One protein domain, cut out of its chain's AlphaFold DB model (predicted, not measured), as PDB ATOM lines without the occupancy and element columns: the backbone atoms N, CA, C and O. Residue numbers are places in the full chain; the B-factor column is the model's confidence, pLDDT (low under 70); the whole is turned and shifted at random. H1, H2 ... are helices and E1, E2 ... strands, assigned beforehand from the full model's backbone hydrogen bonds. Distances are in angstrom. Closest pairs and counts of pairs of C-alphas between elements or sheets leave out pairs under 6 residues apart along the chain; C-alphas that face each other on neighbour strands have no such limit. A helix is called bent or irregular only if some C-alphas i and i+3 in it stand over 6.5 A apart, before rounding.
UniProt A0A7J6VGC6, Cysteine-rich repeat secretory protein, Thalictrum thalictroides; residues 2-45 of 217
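AT A GLANCE: This is residues 2 to 45 of the 217 residues of the protein "Cysteine-rich repeat secretory protein" of Thalictrum thalictroides (UniProt A0A7J6VGC6). One kinked helix, H1, lies slantwise over one face of a small two-stranded hairpin, E1 and E2, and a short helical turn, H2, follows beyond the end of E2. Residues 19 to 23 fold back from the end of H1 to the start of the hairpin. The printed part has 44 residues with two named helices and two named strands, in the order H1, E1, E2, H2, and the sheet has the order E1 - E2, antiparallel. The class is mixed, helices and strands, and the whole is only just compact, close to loose, with a radius of gyration of the C-alphas of 11.0 A. The outline is flat, with spans of 31 by 23 by 12 A.

HOW THE PARTS SIT: The printed part opens with the helix H1, residues 2 to 18, which has a kink of 31 degrees near residue 12. A tight link of 5 residues leads to the strand E1, residues 24 to 28. A tight link of 4 residues joins E1 to the strand E2, residues 33 to 37, and E1 and E2 form a hairpin. The two strands are antiparallel neighbours, with 172 degrees between their N-to-C directions. C-alphas that face each other are, for instance, those of Gln 24 and Ser 37, 4.1 A apart, and those of Gln 28 and Ile 33, 4.8 A apart. Across the pair, N of Leu 27 and O of Leu 34 are within hydrogen-bond range at 2.8 A, and so are N of Ala 25 and O of Tyr 36 at 3.0 A. H1 has 4 pairs of C-alphas within 8 A of E2, the closest being those of Ser 11 and Leu 34, 6.3 A apart. With E1 it has 3 such pairs, the closest being the C-alphas of Ser 11 and Leu 27, 7.0 A apart. Within 10 A, H1 makes 16 pairs of C-alphas with E2 and 13 with E1, by its residues 4 to 18. The helix H2, residues 40 to 43, follows E2 after a tight link of 2 residues. H2 and E2 are near each other, with no pair of C-alphas within 8 A but 5 pairs within 10 A. H2 is apart from H1 and apart from E1. In H1, 11 of 13 pairs of O i and N i+4 are within hydrogen-bond range; H2 is too short for such a pair, and its one O i to N i+3 pair is not within range.

IN THESE COORDINATES: H1 begins at C-alpha 2, at (166.908, 163.707, 116.571), and ends at Ile 18, 23.5 A from first to last C-alpha. E1 measures 13.5 A from C-alpha 24, at (173.848, 187.719, 108.864), to C-alpha 28. E2 measures 13.4 A from Ile 33 to Ser 37. H2 measures 6.4 A and ends at C-alpha 43, at (166.321, 184.317, 101.510). H2 is neither bent nor irregular, but only just: C-alphas 40 and 43 are 6.4 A apart.

THE WHOLE: The two C-alphas farthest apart are those of Glu 2 and Lys 41, at 30.7 A, and the first and last printed C-alphas, of Glu 2 and Gln 45, are 30.1 A apart. The printed part has no cut; it begins at residue 2 and ends at residue 45 of a full chain of 217 residues. The three links between the named elements are tight, and no link is long. The mean pLDDT of the printed part is 88.4, that of H1 is 92 and that of H2 is 77. One printed residue, Ser 44, is under 70.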
ATOM      1  N   GLU A   2     166.035 163.302 115.453       85.19
ATOM      2  CA  GLU A   2     166.908 163.707 116.571       85.19
ATOM      3  C   GLU A   2     168.217 164.400 116.148       85.19
ATOM      4  O   GLU A   2     168.552 165.449 116.693       85.19
ATOM      5  N   ARG A   3     168.912 163.885 115.122       82.38
ATOM      6  CA  ARG A   3     170.160 164.484 114.607       82.38
ATOM      7  C   ARG A   3     169.979 165.915 114.105       82.38
ATOM      8  O   ARG A   3     170.729 166.796 114.499       82.38
ATOM      9  N   CYS A   4     168.937 166.158 113.309       86.25
ATOM     10  CA  CYS A   4     168.585 167.503 112.848       86.25
ATOM     11  C   CYS A   4     168.316 168.438 114.037       86.25
ATOM     12  O   CYS A   4     168.865 169.535 114.092       86.25
ATOM     13  N   ARG A   5     167.553 167.979 115.040       89.94
ATOM     14  CA  ARG A   5     167.272 168.771 116.247       89.94
ATOM     15  C   ARG A   5     168.548 169.121 117.015       89.94
ATOM     16  O   ARG A   5     168.725 170.273 117.395       89.94
ATOM     17  N   SER A   6     169.423 168.139 117.226       91.94
ATOM     18  CA  SER A   6     170.704 168.328 117.916       91.94
ATOM     19  C   SER A   6     171.627 169.276 117.146       91.94
ATOM     20  O   SER A   6     172.155 170.228 117.717       91.94
ATOM     21  N   CYS A   7     171.743 169.092 115.828       92.00
ATOM     22  CA  CYS A   7     172.513 169.973 114.956       92.00
ATOM     23  C   CYS A   7     172.001 171.416 115.021       92.00
ATOM     24  O   CYS A   7     172.793 172.336 115.213       92.00
ATOM     25  N   LEU A   8     170.681 171.624 114.939       92.81
ATOM     26  CA  LEU A   8     170.094 172.960 115.032       92.81
ATOM     27  C   LEU A   8     170.376 173.596 116.397       92.81
ATOM     28  O   LEU A   8     170.848 174.729 116.438       92.81
ATOM     29  N   TYR A   9     170.177 172.866 117.498       94.44
ATOM     30  CA  TYR A   9     170.498 173.358 118.840       94.44
ATOM     31  C   TYR A   9     171.966 173.791 118.953       94.44
ATOM     32  O   TYR A   9     172.243 174.944 119.281       94.44
ATOM     33  N   ASN A  10     172.903 172.921 118.578       94.69
ATOM     34  CA  ASN A  10     174.332 173.231 118.634       94.69
ATOM     35  C   ASN A  10     174.698 174.409 117.724       94.69
ATOM     36  O   ASN A  10     175.440 175.296 118.141       94.69
ATOM     37  N   SER A  11     174.120 174.482 116.522       93.88
ATOM     38  CA  SER A  11     174.376 175.584 115.592       93.88
ATOM     39  C   SER A  11     173.970 176.943 116.172       93.88
ATOM     40  O   SER A  11     174.656 177.938 115.932       93.88
ATOM     41  N   THR A  12     172.901 177.002 116.981       94.06
ATOM     42  CA  THR A  12     172.478 178.248 117.644       94.06
ATOM     43  C   THR A  12     173.465 178.726 118.701       94.06
ATOM     44  O   THR A  12     173.583 179.927 118.917       94.06
ATOM     45  N   VAL A  13     174.209 177.812 119.325       94.94
ATOM     46  CA  VAL A  13     175.285 178.156 120.260       94.94
ATOM     47  C   VAL A  13     176.531 178.569 119.478       94.94
ATOM     48  O   VAL A  13     177.122 179.618 119.735       94.94
ATOM     49  N   ASP A  14     176.900 177.777 118.470       95.25
ATOM     50  CA  ASP A  14     178.093 177.996 117.658       95.25
ATOM     51  C   ASP A  14     178.062 179.323 116.902       95.25
ATOM     52  O   ASP A  14     179.094 179.985 116.784       95.25
ATOM     53  N   VAL A  15     176.898 179.768 116.424       95.00
ATOM     54  CA  VAL A  15     176.825 180.990 115.616       95.00
ATOM     55  C   VAL A  15     177.249 182.242 116.381       95.00
ATOM     56  O   VAL A  15     177.882 183.120 115.796       95.00
ATOM     57  N   PHE A  16     177.001 182.313 117.692       91.94
ATOM     58  CA  PHE A  16     177.455 183.440 118.511       91.94
ATOM     59  C   PHE A  16     178.972 183.439 118.725       91.94
ATOM     60  O   PHE A  16     179.568 184.506 118.877       91.94
ATOM     61  N   ARG A  17     179.599 182.258 118.691       94.19
ATOM     62  CA  ARG A  17     181.051 182.080 118.811       94.19
ATOM     63  C   ARG A  17     181.769 182.316 117.481       94.19
ATOM     64  O   ARG A  17     182.790 182.991 117.452       94.19
ATOM     65  N   ILE A  18     181.239 181.765 116.391       94.12
ATOM     66  CA  ILE A  18     181.851 181.795 115.053       94.12
ATOM     67  C   ILE A  18     181.577 183.131 114.347       94.12
ATOM     68  O   ILE A  18     182.438 183.657 113.646       94.12
ATOM     69  N   CYS A  19     180.383 183.702 114.523       94.19
ATOM     70  CA  CYS A  19     179.937 184.928 113.856       94.19
ATOM     71  C   CYS A  19     179.528 186.023 114.867       94.19
ATOM     72  O   CYS A  19     178.403 186.532 114.804       94.19
ATOM     73  N   PRO A  20     180.419 186.448 115.785       94.81
ATOM     74  CA  PRO A  20     180.060 187.387 116.841       94.81
ATOM     75  C   PRO A  20     179.589 188.729 116.264       94.81
ATOM     76  O   PRO A  20     180.238 189.322 115.399       94.81
ATOM     77  N   LYS A  21     178.446 189.221 116.764       93.50
ATOM     78  CA  LYS A  21     177.838 190.522 116.408       93.50
ATOM     79  C   LYS A  21     177.526 190.702 114.910       93.50
ATOM     80  O   LYS A  21     177.367 191.831 114.441       93.50
ATOM     81  N   ARG A  22     177.427 189.617 114.133       94.69
ATOM     82  CA  ARG A  22     177.067 189.688 112.709       94.69
ATOM     83  C   ARG A  22     175.553 189.751 112.534       94.69
ATOM     84  O   ARG A  22     174.822 189.017 113.188       94.69
ATOM     85  N   LYS A  23     175.091 190.597 111.607       93.31
ATOM     86  CA  LYS A  23     173.667 190.734 111.234       93.31
ATOM     87  C   LYS A  23     173.194 189.690 110.212       93.31
ATOM     88  O   LYS A  23     172.008 189.620 109.910       93.31
ATOM     89  N   GLN A  24     174.118 188.877 109.707       91.06
ATOM     90  CA  GLN A  24     173.848 187.719 108.864       91.06
ATOM     91  C   GLN A  24     174.877 186.622 109.142       91.06
ATOM     92  O   GLN A  24     176.038 186.936 109.419       91.06
ATOM     93  N   ALA A  25     174.465 185.362 109.040       91.25
ATOM     94  CA  ALA A  25     175.346 184.204 109.155       91.25
ATOM     95  C   ALA A  25     174.799 183.017 108.351       91.25
ATOM     96  O   ALA A  25     173.590 182.906 108.134       91.25
ATOM     97  N   LEU A  26     175.708 182.134 107.936       88.88
ATOM     98  CA  LEU A  26     175.419 180.827 107.352       88.88
ATOM     99  C   LEU A  26     176.378 179.814 107.980       88.88
ATOM    100  O   LEU A  26     177.585 179.902 107.758       88.88
ATOM    101  N   LEU A  27     175.841 178.865 108.738       90.31
ATOM    102  CA  LEU A  27     176.567 177.704 109.240       90.31
ATOM    103  C   LEU A  27     176.037 176.473 108.506       90.31
ATOM    104  O   LEU A  27     174.860 176.129 108.628       90.31
ATOM    105  N   GLN A  28     176.918 175.834 107.741       87.62
ATOM    106  CA  GLN A  28     176.631 174.628 106.976       87.62
ATOM    107  C   GLN A  28     177.214 173.421 107.716       87.62
ATOM    108  O   GLN A  28     178.433 173.307 107.835       87.62
ATOM    109  N   TYR A  29     176.358 172.517 108.186       85.88
ATOM    110  CA  TYR A  29     176.760 171.226 108.745       85.88
ATOM    111  C   TYR A  29     176.262 170.080 107.858       85.88
ATOM    112  O   TYR A  29     175.483 170.277 106.926       85.88
ATOM    113  N   SER A  30     176.694 168.853 108.167       79.94
ATOM    114  CA  SER A  30     176.214 167.645 107.477       79.94
ATOM    115  C   SER A  30     174.725 167.370 107.702       79.94
ATOM    116  O   SER A  30     174.067 166.890 106.787       79.94
ATOM    117  N   ASP A  31     174.202 167.686 108.891       82.56
ATOM    118  CA  ASP A  31     172.830 167.336 109.289       82.56
ATOM    119  C   ASP A  31     171.846 168.518 109.266       82.56
ATOM    120  O   ASP A  31     170.632 168.313 109.332       82.56
ATOM    121  N   CYS A  32     172.340 169.759 109.237       86.69
ATOM    122  CA  CYS A  32     171.501 170.952 109.252       86.69
ATOM    123  C   CYS A  32     172.226 172.182 108.702       86.69
ATOM    124  O   CYS A  32     173.453 172.235 108.606       86.69
ATOM    125  N   ILE A  33     171.432 173.203 108.392       86.44
ATOM    126  CA  ILE A  33     171.900 174.521 107.982       86.44
ATOM    127  C   ILE A  33     171.269 175.530 108.932       86.44
ATOM    128  O   ILE A  33     170.049 175.533 109.105       86.44
ATOM    129  N   LEU A  34     172.083 176.403 109.522       90.88
ATOM    130  CA  LEU A  34     171.596 177.573 110.242       90.88
ATOM    131  C   LEU A  34     171.896 178.820 109.424       90.88
ATOM    132  O   LEU A  34     173.045 179.099 109.085       90.88
ATOM    133  N   ARG A  35     170.855 179.599 109.141       89.62
ATOM    134  CA  ARG A  35     170.969 180.839 108.384       89.62
ATOM    135  C   ARG A  35     170.082 181.913 108.988       89.62
ATOM    136  O   ARG A  35     168.894 181.690 109.190       89.62
ATOM    137  N   TYR A  36     170.644 183.097 109.206       90.56
ATOM    138  CA  TYR A  36     169.870 184.297 109.513       90.56
ATOM    139  C   TYR A  36     170.406 185.491 108.728       90.56
ATOM    140  O   TYR A  36     171.572 185.524 108.330       90.56
ATOM    141  N   SER A  37     169.547 186.478 108.494       90.31
ATOM    142  CA  SER A  37     169.921 187.741 107.867       90.31
ATOM    143  C   SER A  37     168.935 188.831 108.265       90.31
ATOM    144  O   SER A  37     167.740 188.576 108.373       90.31
ATOM    145  N   ASN A  38     169.430 190.053 108.444       91.38
ATOM    146  CA  ASN A  38     168.604 191.249 108.588       91.38
ATOM    147  C   ASN A  38     168.156 191.837 107.234       91.38
ATOM    148  O   ASN A  38     167.430 192.827 107.213       91.38
ATOM    149  N   ASN A  39     168.606 191.263 106.114       86.31
ATOM    150  CA  ASN A  39     168.145 191.594 104.770       86.31
ATOM    151  C   ASN A  39     167.096 190.566 104.328       86.31
ATOM    152  O   ASN A  39     167.429 189.409 104.067       86.31
ATOM    153  N   ASN A  40     165.841 190.994 104.196       77.62
ATOM    154  CA  ASN A  40     164.733 190.131 103.776       77.62
ATOM    155  C   ASN A  40     164.939 189.510 102.382       77.62
ATOM    156  O   ASN A  40     164.487 188.396 102.141       77.62
ATOM    157  N   LYS A  41     165.688 190.171 101.490       77.19
ATOM    158  CA  LYS A  41     166.008 189.645 100.154       77.19
ATOM    159  C   LYS A  41     167.019 188.503 100.180       77.19
ATOM    160  O   LYS A  41     167.120 187.779  99.198       77.19
ATOM    161  N   ALA A  42     167.750 188.318 101.282       76.56
ATOM    162  CA  ALA A  42     168.773 187.282 101.369       76.56
ATOM    163  C   ALA A  42     168.180 185.883 101.148       76.56
ATOM    164  O   ALA A  42     168.819 185.049 100.519       76.56
ATOM    165  N   PHE A  43     166.959 185.630 101.620       75.38
ATOM    166  CA  PHE A  43     166.321 184.317 101.510       75.38
ATOM    167  C   PHE A  43     165.651 184.061 100.161       75.38
ATOM    168  O   PHE A  43     165.419 182.910  99.839       75.38
ATOM    169  N   SER A  44     165.366 185.104  99.378       68.31
ATOM    170  CA  SER A  44     164.659 184.986  98.094       68.31
ATOM    171  C   SER A  44     165.569 185.166  96.878       68.31
ATOM    172  O   SER A  44     165.104 185.079  95.746       68.31
ATOM    173  N   GLN A  45     166.851 185.470  97.090       72.94
ATOM    174  CA  GLN A  45     167.831 185.611  96.019       72.94
ATOM    175  C   GLN A  45     168.653 184.336  95.875       72.94
ATOM    176  O   GLN A  45     169.161 183.791  96.857       72.94
TER     177      GLN A  45